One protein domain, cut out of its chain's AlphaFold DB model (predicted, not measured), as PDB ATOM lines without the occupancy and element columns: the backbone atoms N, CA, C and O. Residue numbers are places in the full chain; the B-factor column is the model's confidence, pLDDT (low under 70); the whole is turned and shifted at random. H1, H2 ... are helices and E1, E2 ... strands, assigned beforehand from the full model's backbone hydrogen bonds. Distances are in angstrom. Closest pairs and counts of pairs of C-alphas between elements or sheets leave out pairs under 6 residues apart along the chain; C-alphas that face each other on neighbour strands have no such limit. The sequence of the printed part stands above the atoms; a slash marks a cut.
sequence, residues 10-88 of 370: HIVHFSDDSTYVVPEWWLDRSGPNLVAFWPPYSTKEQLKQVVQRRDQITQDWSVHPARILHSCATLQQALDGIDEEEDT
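What this domain is: This is residues 10 to 88 of the 370 residues of the protein "uncharacterized protein LOC115312693 isoform X3" of Ixodes scapularis (UniProt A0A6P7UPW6). A small sheet of four strands, strongly twisted and curled like part of a barrel, has helix H2 packed slantwise over E2, E1 and E4, while helix H1 sits off to one side and only grazes the sheet. The long strand E4 bends sharply as it runs from beside E3 to beside E1. The printed part has 79 residues, with four named strands and two named helices in the order E1 E2 E3 H1 E4 H2; the sheet's order is E2 E1 E4 E3, antiparallel throughout, and the class is mixed, helices and strands. The whole is compact, with a radius of gyration of the C-alphas of 12.1 A, and spans 35 by 30 by 23 A.

How they stand to each other: E1, residues 10 to 14, and E2, residues 19 to 23, form a hairpin, with N 12 and O 20 within hydrogen-bond range at 2.9 A. E3, residues 35 to 38, is an edge strand, and so is E2; these two are apart, but only just, with their closest C-alphas 8.1 A apart. Residues 27 to 28 make a short antiparallel pairing with residues 35 to 36 of E3. H1, residues 44 to 53, only grazes the sheet with its residues 44 to 51; its closest C-alphas to E2 are those of Val 51 and Pro 23, 7.3 A apart. E4, residues 62 to 72, bends by 85 degrees at residue 69 and its pairing is staggered. Its residues 62 to 65 pair antiparallel with E3, where N 38 and O 62 are 2.7 A apart, within hydrogen-bond range. Its residues 66 to 71 pair antiparallel with E1, where N 69 and O 11 are within hydrogen-bond range at 2.8 A. H2, residues 75 to 88, is on the sheet at a height over the sheet of 8.4 A. It lies over E1 and, only just, over E2 and E4, with 3 of its C-alphas falling on each of these two. On the local plane it runs slantwise to the strands, at 37 degrees to E1. The closest C-alphas of H2 and E2 are those of Ala 78 and Val 21, 6.2 A apart. H1 and H2 are apart. In H1 every O i to N i+4 pair is within hydrogen-bond range, in H2 9 of 10.

Where its parts are: E1 begins at C-alpha 10, (195.190, 207.927, 318.517), and is 12.2 A long; E2 is 13.3 A and E3 9.6 A. H1 measures 14.5 A from C-alpha 44, (203.634, 217.262, 308.766), to C-alpha 53. E4 measures 23.7 A. H2 measures 20.1 A and ends at C-alpha 88, (200.544, 196.615, 306.349).

The domain as a whole: The C-alphas farthest apart are those of Gln 59 and Thr 88, 35.3 A. The printed part has no cut. The link from E2 to E3, 11 residues, is long. The mean pLDDT of the printed part is 75.1, and 23 residues are under 70, among them residues 40 to 46 and 83 to 88.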
ATOM      1  N   HIS A  10     195.907 208.912 319.308       84.31
ATOM      2  CA  HIS A  10     195.190 207.927 318.517       84.31
ATOM      3  C   HIS A  10     195.697 207.949 317.081       84.31
ATOM      4  O   HIS A  10     195.951 209.015 316.523       84.31
ATOM      5  N   ILE A  11     195.827 206.766 316.490       84.75
ATOM      6  CA  ILE A  11     196.019 206.607 315.051       84.75
ATOM      7  C   ILE A  11     194.625 206.592 314.436       84.75
ATOM      8  O   ILE A  11     193.791 205.755 314.797       84.75
ATOM      9  N   VAL A  12     194.359 207.558 313.565       83.56
ATOM     10  CA  VAL A  12     193.043 207.819 312.992       83.56
ATOM     11  C   VAL A  12     193.110 207.668 311.481       83.56
ATOM     12  O   VAL A  12     193.991 208.236 310.839       83.56
ATOM     13  N   HIS A  13     192.153 206.925 310.933       82.38
ATOM     14  CA  HIS A  13     191.904 206.807 309.500       82.38
ATOM     15  C   HIS A  13     190.786 207.770 309.094       82.38
ATOM     16  O   HIS A  13     189.720 207.787 309.721       82.38
ATOM     17  N   PHE A  14     191.054 208.599 308.090       82.44
ATOM     18  CA  PHE A  14     190.107 209.557 307.524       82.44
ATOM     19  C   PHE A  14     189.426 208.986 306.280       82.44
ATOM     20  O   PHE A  14     189.951 208.096 305.615       82.44
ATOM     21  N   SER A  15     188.261 209.535 305.922       75.06
ATOM     22  CA  SER A  15     187.511 209.101 304.730       75.06
ATOM     23  C   SER A  15     188.267 209.262 303.405       75.06
ATOM     24  O   SER A  15     187.926 208.578 302.447       75.06
ATOM     25  N   ASP A  16     189.311 210.093 303.370       71.56
ATOM     26  CA  ASP A  16     190.184 210.292 302.204       71.56
ATOM     27  C   ASP A  16     191.327 209.255 302.127       71.56
ATOM     28  O   ASP A  16     192.341 209.488 301.474       71.56
ATOM     29  N   ASP A  17     191.190 208.132 302.843       67.06
ATOM     30  CA  ASP A  17     192.163 207.033 302.956       67.06
ATOM     31  C   ASP A  17     193.530 207.438 303.541       67.06
ATOM     32  O   ASP A  17     194.535 206.736 303.436       67.06
ATOM     33  N   SER A  18     193.571 208.598 304.194       77.62
ATOM     34  CA  SER A  18     194.757 209.103 304.868       77.62
ATOM     35  C   SER A  18     194.750 208.702 306.342       77.62
ATOM     36  O   SER A  18     193.727 208.773 307.027       77.62
ATOM     37  N   THR A  19     195.907 208.266 306.838       80.69
ATOM     38  CA  THR A  19     196.092 207.885 308.242       80.69
ATOM     39  C   THR A  19     196.977 208.923 308.922       80.69
ATOM     40  O   THR A  19     198.022 209.289 308.385       80.69
ATOM     41  N   TYR A  20     196.578 209.409 310.100       82.06
ATOM     42  CA  TYR A  20     197.373 210.362 310.882       82.06
ATOM     43  C   TYR A  20     197.304 210.094 312.386       82.06
ATOM     44  O   TYR A  20     196.356 209.503 312.903       82.06
ATOM     45  N   VAL A  21     198.317 210.587 313.102       83.44
ATOM     46  CA  VAL A  21     198.362 210.584 314.567       83.44
ATOM     47  C   VAL A  21     197.732 211.863 315.104       83.44
ATOM     48  O   VAL A  21     198.190 212.963 314.800       83.44
ATOM     49  N   VAL A  22     196.713 211.711 315.944       83.88
ATOM     50  CA  VAL A  22     195.893 212.806 316.467       83.88
ATOM     51  C   VAL A  22     195.760 212.675 317.993       83.88
ATOM     52  O   VAL A  22     195.533 211.570 318.492       83.88
ATOM     53  N   PRO A  23     195.924 213.752 318.784       84.94
ATOM     54  CA  PRO A  23     195.711 213.698 320.230       84.94
ATOM     55  C   PRO A  23     194.222 213.554 320.594       84.94
ATOM     56  O   PRO A  23     193.345 213.990 319.854       84.94
ATOM     57  N   GLU A  24     193.920 212.989 321.767       81.50
ATOM     58  CA  GLU A  24     192.536 212.711 322.195       81.50
ATOM     59  C   GLU A  24     191.645 213.962 322.234       81.50
ATOM     60  O   GLU A  24     190.465 213.883 321.912       81.50
ATOM     61  N   TRP A  25     192.203 215.134 322.547       81.25
ATOM     62  CA  TRP A  25     191.442 216.388 322.605       81.25
ATOM     63  C   TRP A  25     191.128 217.009 321.238       81.25
ATOM     64  O   TRP A  25     190.459 218.034 321.204       81.25
ATOM     65  N   TRP A  26     191.595 216.426 320.129       84.38
ATOM     66  CA  TRP A  26     191.157 216.785 318.770       84.38
ATOM     67  C   TRP A  26     189.967 215.949 318.305       84.38
ATOM     68  O   TRP A  26     189.452 216.183 317.215       84.38
ATOM     69  N   LEU A  27     189.545 214.965 319.097       82.38
ATOM     70  CA  LEU A  27     188.459 214.067 318.746       82.38
ATOM     71  C   LEU A  27     187.193 214.462 319.496       82.38
ATOM     72  O   LEU A  27     187.202 214.572 320.722       82.38
ATOM     73  N   ASP A  28     186.091 214.599 318.766       81.69
ATOM     74  CA  ASP A  28     184.768 214.714 319.359       81.69
ATOM     75  C   ASP A  28     184.024 213.376 319.254       81.69
ATOM     76  O   ASP A  28     183.853 212.799 318.176       81.69
ATOM     77  N   ARG A  29     183.609 212.876 320.421       78.00
ATOM     78  CA  ARG A  29     182.838 211.636 320.607       78.00
ATOM     79  C   ARG A  29     181.388 211.911 321.011       78.00
ATOM     80  O   ARG A  29     180.686 210.981 321.397       78.00
ATOM     81  N   SER A  30     180.948 213.170 320.988       71.25
ATOM     82  CA  SER A  30     179.604 213.568 321.416       71.25
ATOM     83  C   SER A  30     178.497 213.086 320.466       71.25
ATOM     84  O   SER A  30     177.355 212.918 320.895       71.25
ATOM     85  N   GLY A  31     178.830 212.832 319.194       71.50
ATOM     86  CA  GLY A  31     177.903 212.392 318.150       71.50
ATOM     87  C   GLY A  31     177.937 210.885 317.832       71.50
ATOM     88  O   GLY A  31     178.736 210.135 318.391       71.50
ATOM     89  N   PRO A  32     177.086 210.422 316.893       69.19
ATOM     90  CA  PRO A  32     177.041 209.022 316.450       69.19
ATOM     91  C   PRO A  32     178.272 208.601 315.634       69.19
ATOM     92  O   PRO A  32     178.603 207.419 315.586       69.19
ATOM     93  N   ASN A  33     178.951 209.565 315.008       76.44
ATOM     94  CA  ASN A  33     180.183 209.363 314.258       76.44
ATOM     95  C   ASN A  33     181.319 210.091 314.970       76.44
ATOM     96  O   ASN A  33     181.150 211.229 315.408       76.44
ATOM     97  N   LEU A  34     182.478 209.442 315.050       82.19
ATOM     98  CA  LEU A  34     183.688 210.076 315.547       82.19
ATOM     99  C   LEU A  34     184.166 211.117 314.526       82.19
ATOM    100  O   LEU A  34     184.333 210.807 313.344       82.19
ATOM    101  N   VAL A  35     184.412 212.338 314.994       85.44
ATOM    102  CA  VAL A  35     184.962 213.419 314.169       85.44
ATOM    103  C   VAL A  35     186.255 213.953 314.772       85.44
ATOM    104  O   VAL A  35     186.426 213.959 315.992       85.44
ATOM    105  N   ALA A  36     187.177 214.378 313.914       84.75
ATOM    106  CA  ALA A  36     188.443 214.985 314.292       84.75
ATOM    107  C   ALA A  36     188.512 216.432 313.785       84.75
ATOM    108  O   ALA A  36     188.183 216.704 312.629       84.75
ATOM    109  N   PHE A  37     188.954 217.351 314.644       84.06
ATOM    110  CA  PHE A  37     189.249 218.733 314.270       84.06
ATOM    111  C   PHE A  37     190.635 218.818 313.620       84.06
ATOM    112  O   PHE A  37     191.598 218.239 314.130       84.06
ATOM    113  N   TRP A  38     190.745 219.560 312.521       82.88
ATOM    114  CA  TRP A  38     191.931 219.604 311.671       82.88
ATOM    115  C   TRP A  38     192.363 221.047 311.353       82.88
ATOM    116  O   TRP A  38     191.540 221.847 310.908       82.88
ATOM    117  N   PRO A  39     193.636 221.424 311.572       81.25
ATOM    118  CA  PRO A  39     194.083 222.801 311.391       81.25
ATOM    119  C   PRO A  39     194.291 223.178 309.905       81.25
ATOM    120  O   PRO A  39     194.746 222.357 309.103       81.25
ATOM    121  N   PRO A  40     194.062 224.450 309.527       66.56
ATOM    122  CA  PRO A  40     194.108 224.905 308.130       66.56
ATOM    123  C   PRO A  40     195.524 224.960 307.517       66.56
ATOM    124  O   PRO A  40     195.665 224.991 306.297       66.56
ATOM    125  N   TYR A  41     196.585 224.937 308.334       62.81
ATOM    126  CA  TYR A  41     197.986 224.966 307.887       62.81
ATOM    127  C   TYR A  41     198.617 223.578 308.080       62.81
ATOM    128  O   TYR A  41     199.087 223.238 309.164       62.81
ATOM    129  N   SER A  42     198.537 222.736 307.048       64.31
ATOM    130  CA  SER A  42     198.742 221.286 307.168       64.31
ATOM    131  C   SER A  42     199.991 220.776 306.440       64.31
ATOM    132  O   SER A  42     199.898 220.040 305.459       64.31
ATOM    133  N   THR A  43     201.182 221.117 306.942       69.25
ATOM    134  CA  THR A  43     202.389 220.296 306.715       69.25
ATOM    135  C   THR A  43     202.663 219.390 307.919       69.25
ATOM    136  O   THR A  43     202.293 219.707 309.054       69.25
ATOM    137  N   LYS A  44     203.325 218.242 307.701       66.69
ATOM    138  CA  LYS A  44     203.634 217.262 308.766       66.69
ATOM    139  C   LYS A  44     204.451 217.896 309.904       66.69
ATOM    140  O   LYS A  44     204.286 217.534 311.069       66.69
ATOM    141  N   GLU A  45     205.308 218.863 309.590       66.69
ATOM    142  CA  GLU A  45     206.131 219.602 310.551       66.69
ATOM    143  C   GLU A  45     205.299 220.573 311.393       66.69
ATOM    144  O   GLU A  45     205.515 220.676 312.602       66.69
ATOM    145  N   GLN A  46     204.324 221.254 310.782       69.38
ATOM    146  CA  GLN A  46     203.416 222.163 311.483       69.38
ATOM    147  C   GLN A  46     202.502 221.392 312.439       69.38
ATOM    148  O   GLN A  46     202.381 221.778 313.598       69.38
ATOM    149  N   LEU A  47     201.973 220.238 312.021       71.06
ATOM    150  CA  LEU A  47     201.173 219.363 312.888       71.06
ATOM    151  C   LEU A  47     201.957 218.904 314.126       71.06
ATOM    152  O   LEU A  47     201.447 218.968 315.244       71.06
ATOM    153  N   LYS A  48     203.232 218.521 313.957       69.56
ATOM    154  CA  LYS A  48     204.111 218.177 315.088       69.56
ATOM    155  C   LYS A  48     204.282 219.350 316.055       69.56
ATOM    156  O   LYS A  48     204.253 219.138 317.265       69.56
ATOM    157  N   GLN A  49     204.424 220.574 315.546       69.00
ATOM    158  CA  GLN A  49     204.564 221.765 316.388       69.00
ATOM    159  C   GLN A  49     203.274 222.107 317.144       69.00
ATOM    160  O   GLN A  49     203.349 222.396 318.335       69.00
ATOM    161  N   VAL A  50     202.105 222.013 316.505       72.50
ATOM    162  CA  VAL A  50     200.798 222.285 317.139       72.50
ATOM    163  C   VAL A  50     200.515 221.273 318.256       72.50
ATOM    164  O   VAL A  50     200.115 221.643 319.362       72.50
ATOM    165  N   VAL A  51     200.809 219.989 318.021       72.69
ATOM    166  CA  VAL A  51     200.662 218.934 319.037       72.69
ATOM    167  C   VAL A  51     201.638 219.129 320.207       72.69
ATOM    168  O   VAL A  51     201.271 218.886 321.357       72.69
ATOM    169  N   GLN A  52     202.862 219.604 319.945       69.69
ATOM    170  CA  GLN A  52     203.852 219.912 320.986       69.69
ATOM    171  C   GLN A  52     203.493 221.158 321.805       69.69
ATOM    172  O   GLN A  52     203.687 221.162 323.021       69.69
ATOM    173  N   ARG A  53     202.959 222.201 321.159       69.19
ATOM    174  CA  ARG A  53     202.554 223.458 321.808       69.19
ATOM    175  C   ARG A  53     201.224 223.353 322.553       69.19
ATOM    176  O   ARG A  53     200.964 224.178 323.423       69.19
ATOM    177  N   ARG A  54     200.449 222.291 322.293       69.06
ATOM    178  CA  ARG A  54     199.109 222.058 322.861       69.06
ATOM    179  C   ARG A  54     198.157 223.213 322.556       69.06
ATOM    180  O   ARG A  54     197.404 223.646 323.429       69.06
ATOM    181  N   ASP A  55     198.207 223.702 321.322       69.69
ATOM    182  CA  ASP A  55     197.315 224.772 320.894       69.69
ATOM    183  C   ASP A  55     195.855 224.295 321.002       69.69
ATOM    184  O   ASP A  55     195.531 223.132 320.726       69.69
ATOM    185  N   GLN A  56     194.982 225.183 321.477       69.31
ATOM    186  CA  GLN A  56     193.555 224.897 321.606       69.31
ATOM    187  C   GLN A  56     192.906 224.887 320.221       69.31
ATOM    188  O   GLN A  56     193.320 225.635 319.337       69.31
ATOM    189  N   ILE A  57     191.876 224.055 320.051       72.38
ATOM    190  CA  ILE A  57     191.071 224.040 318.827       72.38
ATOM    191  C   ILE A  57     190.462 225.434 318.653       72.38
ATOM    192  O   ILE A  57     189.699 225.891 319.508       72.38
ATOM    193  N   THR A  58     190.819 226.117 317.568       72.00
ATOM    194  CA  THR A  58     190.216 227.398 317.182       72.00
ATOM    195  C   THR A  58     189.075 227.167 316.191       72.00
ATOM    196  O   THR A  58     188.943 226.088 315.617       72.00
ATOM    197  N   GLN A  59     188.223 228.177 315.984       66.31
ATOM    198  CA  GLN A  59     187.067 228.090 315.073       66.31
ATOM    199  C   GLN A  59     187.454 227.842 313.606       66.31
ATOM    200  O   GLN A  59     186.610 227.436 312.814       66.31
ATOM    201  N   ASP A  60     188.726 228.039 313.258       74.38
ATOM    202  CA  ASP A  60     189.245 227.890 311.897       74.38
ATOM    203  C   ASP A  60     189.605 226.437 311.540       74.38
ATOM    204  O   ASP A  60     190.128 226.175 310.457       74.38
ATOM    205  N   TRP A  61     189.389 225.488 312.458       82.38
ATOM    206  CA  TRP A  61     189.713 224.080 312.246       82.38
ATOM    207  C   TRP A  61     188.565 223.381 311.519       82.38
ATOM    208  O   TRP A  61     187.411 223.437 311.948       82.38
ATOM    209  N   SER A  62     188.878 222.687 310.429       80.81
ATOM    210  CA  SER A  62     187.906 221.887 309.691       80.81
ATOM    211  C   SER A  62     187.580 220.599 310.446       80.81
ATOM    212  O   SER A  62     188.423 220.021 311.126       80.81
ATOM    213  N   VAL A  63     186.336 220.133 310.343       82.50
ATOM    214  CA  VAL A  63     185.883 218.900 310.999       82.50
ATOM    215  C   VAL A  63     185.843 217.783 309.970       82.50
ATOM    216  O   VAL A  63     185.157 217.905 308.955       82.50
ATOM    217  N   HIS A  64     186.550 216.688 310.241       82.56
ATOM    218  CA  HIS A  64     186.619 215.537 309.348       82.56
ATOM    219  C   HIS A  64     186.130 214.259 310.045       82.56
ATOM    220  O   HIS A  64     186.466 214.026 311.209       82.56
ATOM    221  N   PRO A  65     185.349 213.406 309.359       79.94
ATOM    222  CA  PRO A  65     184.975 212.097 309.877       79.94
ATOM    223  C   PRO A  65     186.206 211.194 309.995       79.94
ATOM    224  O   PRO A  65     187.061 211.148 309.109       79.94
ATOM    225  N   ALA A  66     186.282 210.478 311.110       83.75
ATOM    226  CA  ALA A  66     187.478 209.780 311.549       83.75
ATOM    227  C   ALA A  66     187.127 208.414 312.146       83.75
ATOM    228  O   ALA A  66     186.098 208.251 312.799       83.75
ATOM    229  N   ARG A  67     188.012 207.426 311.994       81.38
ATOM    230  CA  ARG A  67     187.925 206.134 312.689       81.38
ATOM    231  C   ARG A  67     189.222 205.858 313.440       81.38
ATOM    232  O   ARG A  67     190.292 205.875 312.847       81.38
ATOM    233  N   ILE A  68     189.133 205.570 314.741       83.75
ATOM    234  CA  ILE A  68     190.306 205.168 315.535       83.75
ATOM    235  C   ILE A  68     190.707 203.749 315.132       83.75
ATOM    236  O   ILE A  68     189.908 202.820 315.263       83.75
ATOM    237  N   LEU A  69     191.948 203.598 314.677       79.88
ATOM    238  CA  LEU A  69     192.596 202.309 314.442       79.88
ATOM    239  C   LEU A  69     193.299 201.832 315.713       79.88
ATOM    240  O   LEU A  69     193.026 200.740 316.211       79.88
ATOM    241  N   HIS A  70     194.153 202.688 316.284       79.38
ATOM    242  CA  HIS A  70     194.956 202.353 317.455       79.38
ATOM    243  C   HIS A  70     195.006 203.492 318.478       79.38
ATOM    244  O   HIS A  70     194.818 204.662 318.144       79.38
ATOM    245  N   SER A  71     195.238 203.152 319.747       82.69
ATOM    246  CA  SER A  71     195.328 204.110 320.855       82.69
ATOM    247  C   SER A  71     196.641 203.921 321.604       82.69
ATOM    248  O   SER A  71     196.895 202.844 322.134       82.69
ATOM    249  N   CYS A  72     197.439 204.980 321.692       79.25
ATOM    250  CA  CYS A  72     198.774 204.984 322.279       79.25
ATOM    251  C   CYS A  72     198.861 205.924 323.485       79.25
ATOM    252  O   CYS A  72     198.171 206.945 323.573       79.25
ATOM    253  N   ALA A  73     199.768 205.599 324.408       76.62
ATOM    254  CA  ALA A  73     200.032 206.413 325.591       76.62
ATOM    255  C   ALA A  73     201.017 207.563 325.318       76.62
ATOM    256  O   ALA A  73     200.997 208.567 326.025       76.62
ATOM    257  N   THR A  74     201.876 207.442 324.300       78.31
ATOM    258  CA  THR A  74     202.840 208.487 323.923       78.31
ATOM    259  C   THR A  74     202.766 208.811 322.431       78.31
ATOM    260  O   THR A  74     202.430 207.958 321.610       78.31
ATOM    261  N   LEU A  75     203.102 210.057 322.073       76.19
ATOM    262  CA  LEU A  75     203.125 210.518 320.680       76.19
ATOM    263  C   LEU A  75     204.090 209.685 319.826       76.19
ATOM    264  O   LEU A  75     203.776 209.356 318.690       76.19
ATOM    265  N   GLN A  76     205.248 209.325 320.384       75.44
ATOM    266  CA  GLN A  76     206.259 208.544 319.675       75.44
ATOM    267  C   GLN A  76     205.777 207.118 319.382       75.44
ATOM    268  O   GLN A  76     205.927 206.669 318.258       75.44
ATOM    269  N   GLN A  77     205.094 206.459 320.326       77.25
ATOM    270  CA  GLN A  77     204.481 205.145 320.080       77.25
ATOM    271  C   GLN A  77     203.441 205.184 318.954       77.25
ATOM    272  O   GLN A  77     203.331 204.238 318.185       77.25
ATOM    273  N   ALA A  78     202.665 206.266 318.857       75.44
ATOM    274  CA  ALA A  78     201.701 206.429 317.772       75.44
ATOM    275  C   ALA A  78     202.372 206.700 316.417       75.44
ATOM    276  O   ALA A  78     201.856 206.256 315.398       75.44
ATOM    277  N   LEU A  79     203.506 207.408 316.402       75.06
ATOM    278  CA  LEU A  79     204.298 207.625 315.190       75.06
ATOM    279  C   LEU A  79     205.012 206.349 314.736       75.06
ATOM    280  O   LEU A  79     205.030 206.072 313.552       75.06
ATOM    281  N   ASP A  80     205.553 205.546 315.648       75.31
ATOM    282  CA  ASP A  80     206.175 204.274 315.265       75.31
ATOM    283  C   ASP A  80     205.109 203.289 314.742       75.31
ATOM    284  O   ASP A  80     205.323 202.601 313.749       75.31
ATOM    285  N   GLY A  81     203.920 203.279 315.357       70.94
ATOM    286  CA  GLY A  81     202.801 202.446 314.915       70.94
ATOM    287  C   GLY A  81     202.187 202.868 313.576       70.94
ATOM    288  O   GLY A  81     201.652 202.018 312.876       70.94
ATOM    289  N   ILE A  82     202.262 204.148 313.187       73.31
ATOM    290  CA  ILE A  82     201.732 204.582 311.883       73.31
ATOM    291  C   ILE A  82     202.599 204.086 310.723       73.31
ATOM    292  O   ILE A  82     202.056 203.684 309.701       73.31
ATOM    293  N   ASP A  83     203.922 204.042 310.913       63.34
ATOM    294  CA  ASP A  83     204.861 203.512 309.922       63.34
ATOM    295  C   ASP A  83     204.653 201.995 309.743       63.34
ATOM    296  O   ASP A  83     204.716 201.481 308.627       63.34
ATOM    297  N   GLU A  84     204.345 201.274 310.829       63.97
ATOM    298  CA  GLU A  84     204.012 199.844 310.775       63.97
ATOM    299  C   GLU A  84     202.663 199.578 310.079       63.97
ATOM    300  O   GLU A  84     202.554 198.606 309.331       63.97
ATOM    301  N   GLU A  85     201.663 200.447 310.272       60.38
ATOM    302  CA  GLU A  85     200.333 200.328 309.656       60.38
ATOM    303  C   GLU A  85     200.311 200.746 308.167       60.38
ATOM    304  O   GLU A  85     199.606 200.125 307.366       60.38
ATOM    305  N   GLU A  86     201.107 201.744 307.749       60.09
ATOM    306  CA  GLU A  86     201.303 202.095 306.325       60.09
ATOM    307  C   GLU A  86     201.951 200.932 305.540       60.09
ATOM    308  O   GLU A  86     201.587 200.656 304.387       60.09
ATOM    309  N   ASP A  87     202.868 200.202 306.183       46.84
ATOM    310  CA  ASP A  87     203.516 199.012 305.624       46.84
ATOM    311  C   ASP A  87     202.558 197.804 305.518       46.84
ATOM    312  O   ASP A  87     202.727 196.962 304.626       46.84
ATOM    313  N   THR A  88     201.540 197.703 306.385       55.12
ATOM    314  CA  THR A  88     200.544 196.615 306.349       55.12
ATOM    315  C   THR A  88     199.325 196.917 305.478       55.12
ATOM    316  O   THR A  88     198.833 195.997 304.822       55.12
TER     317      THR A  88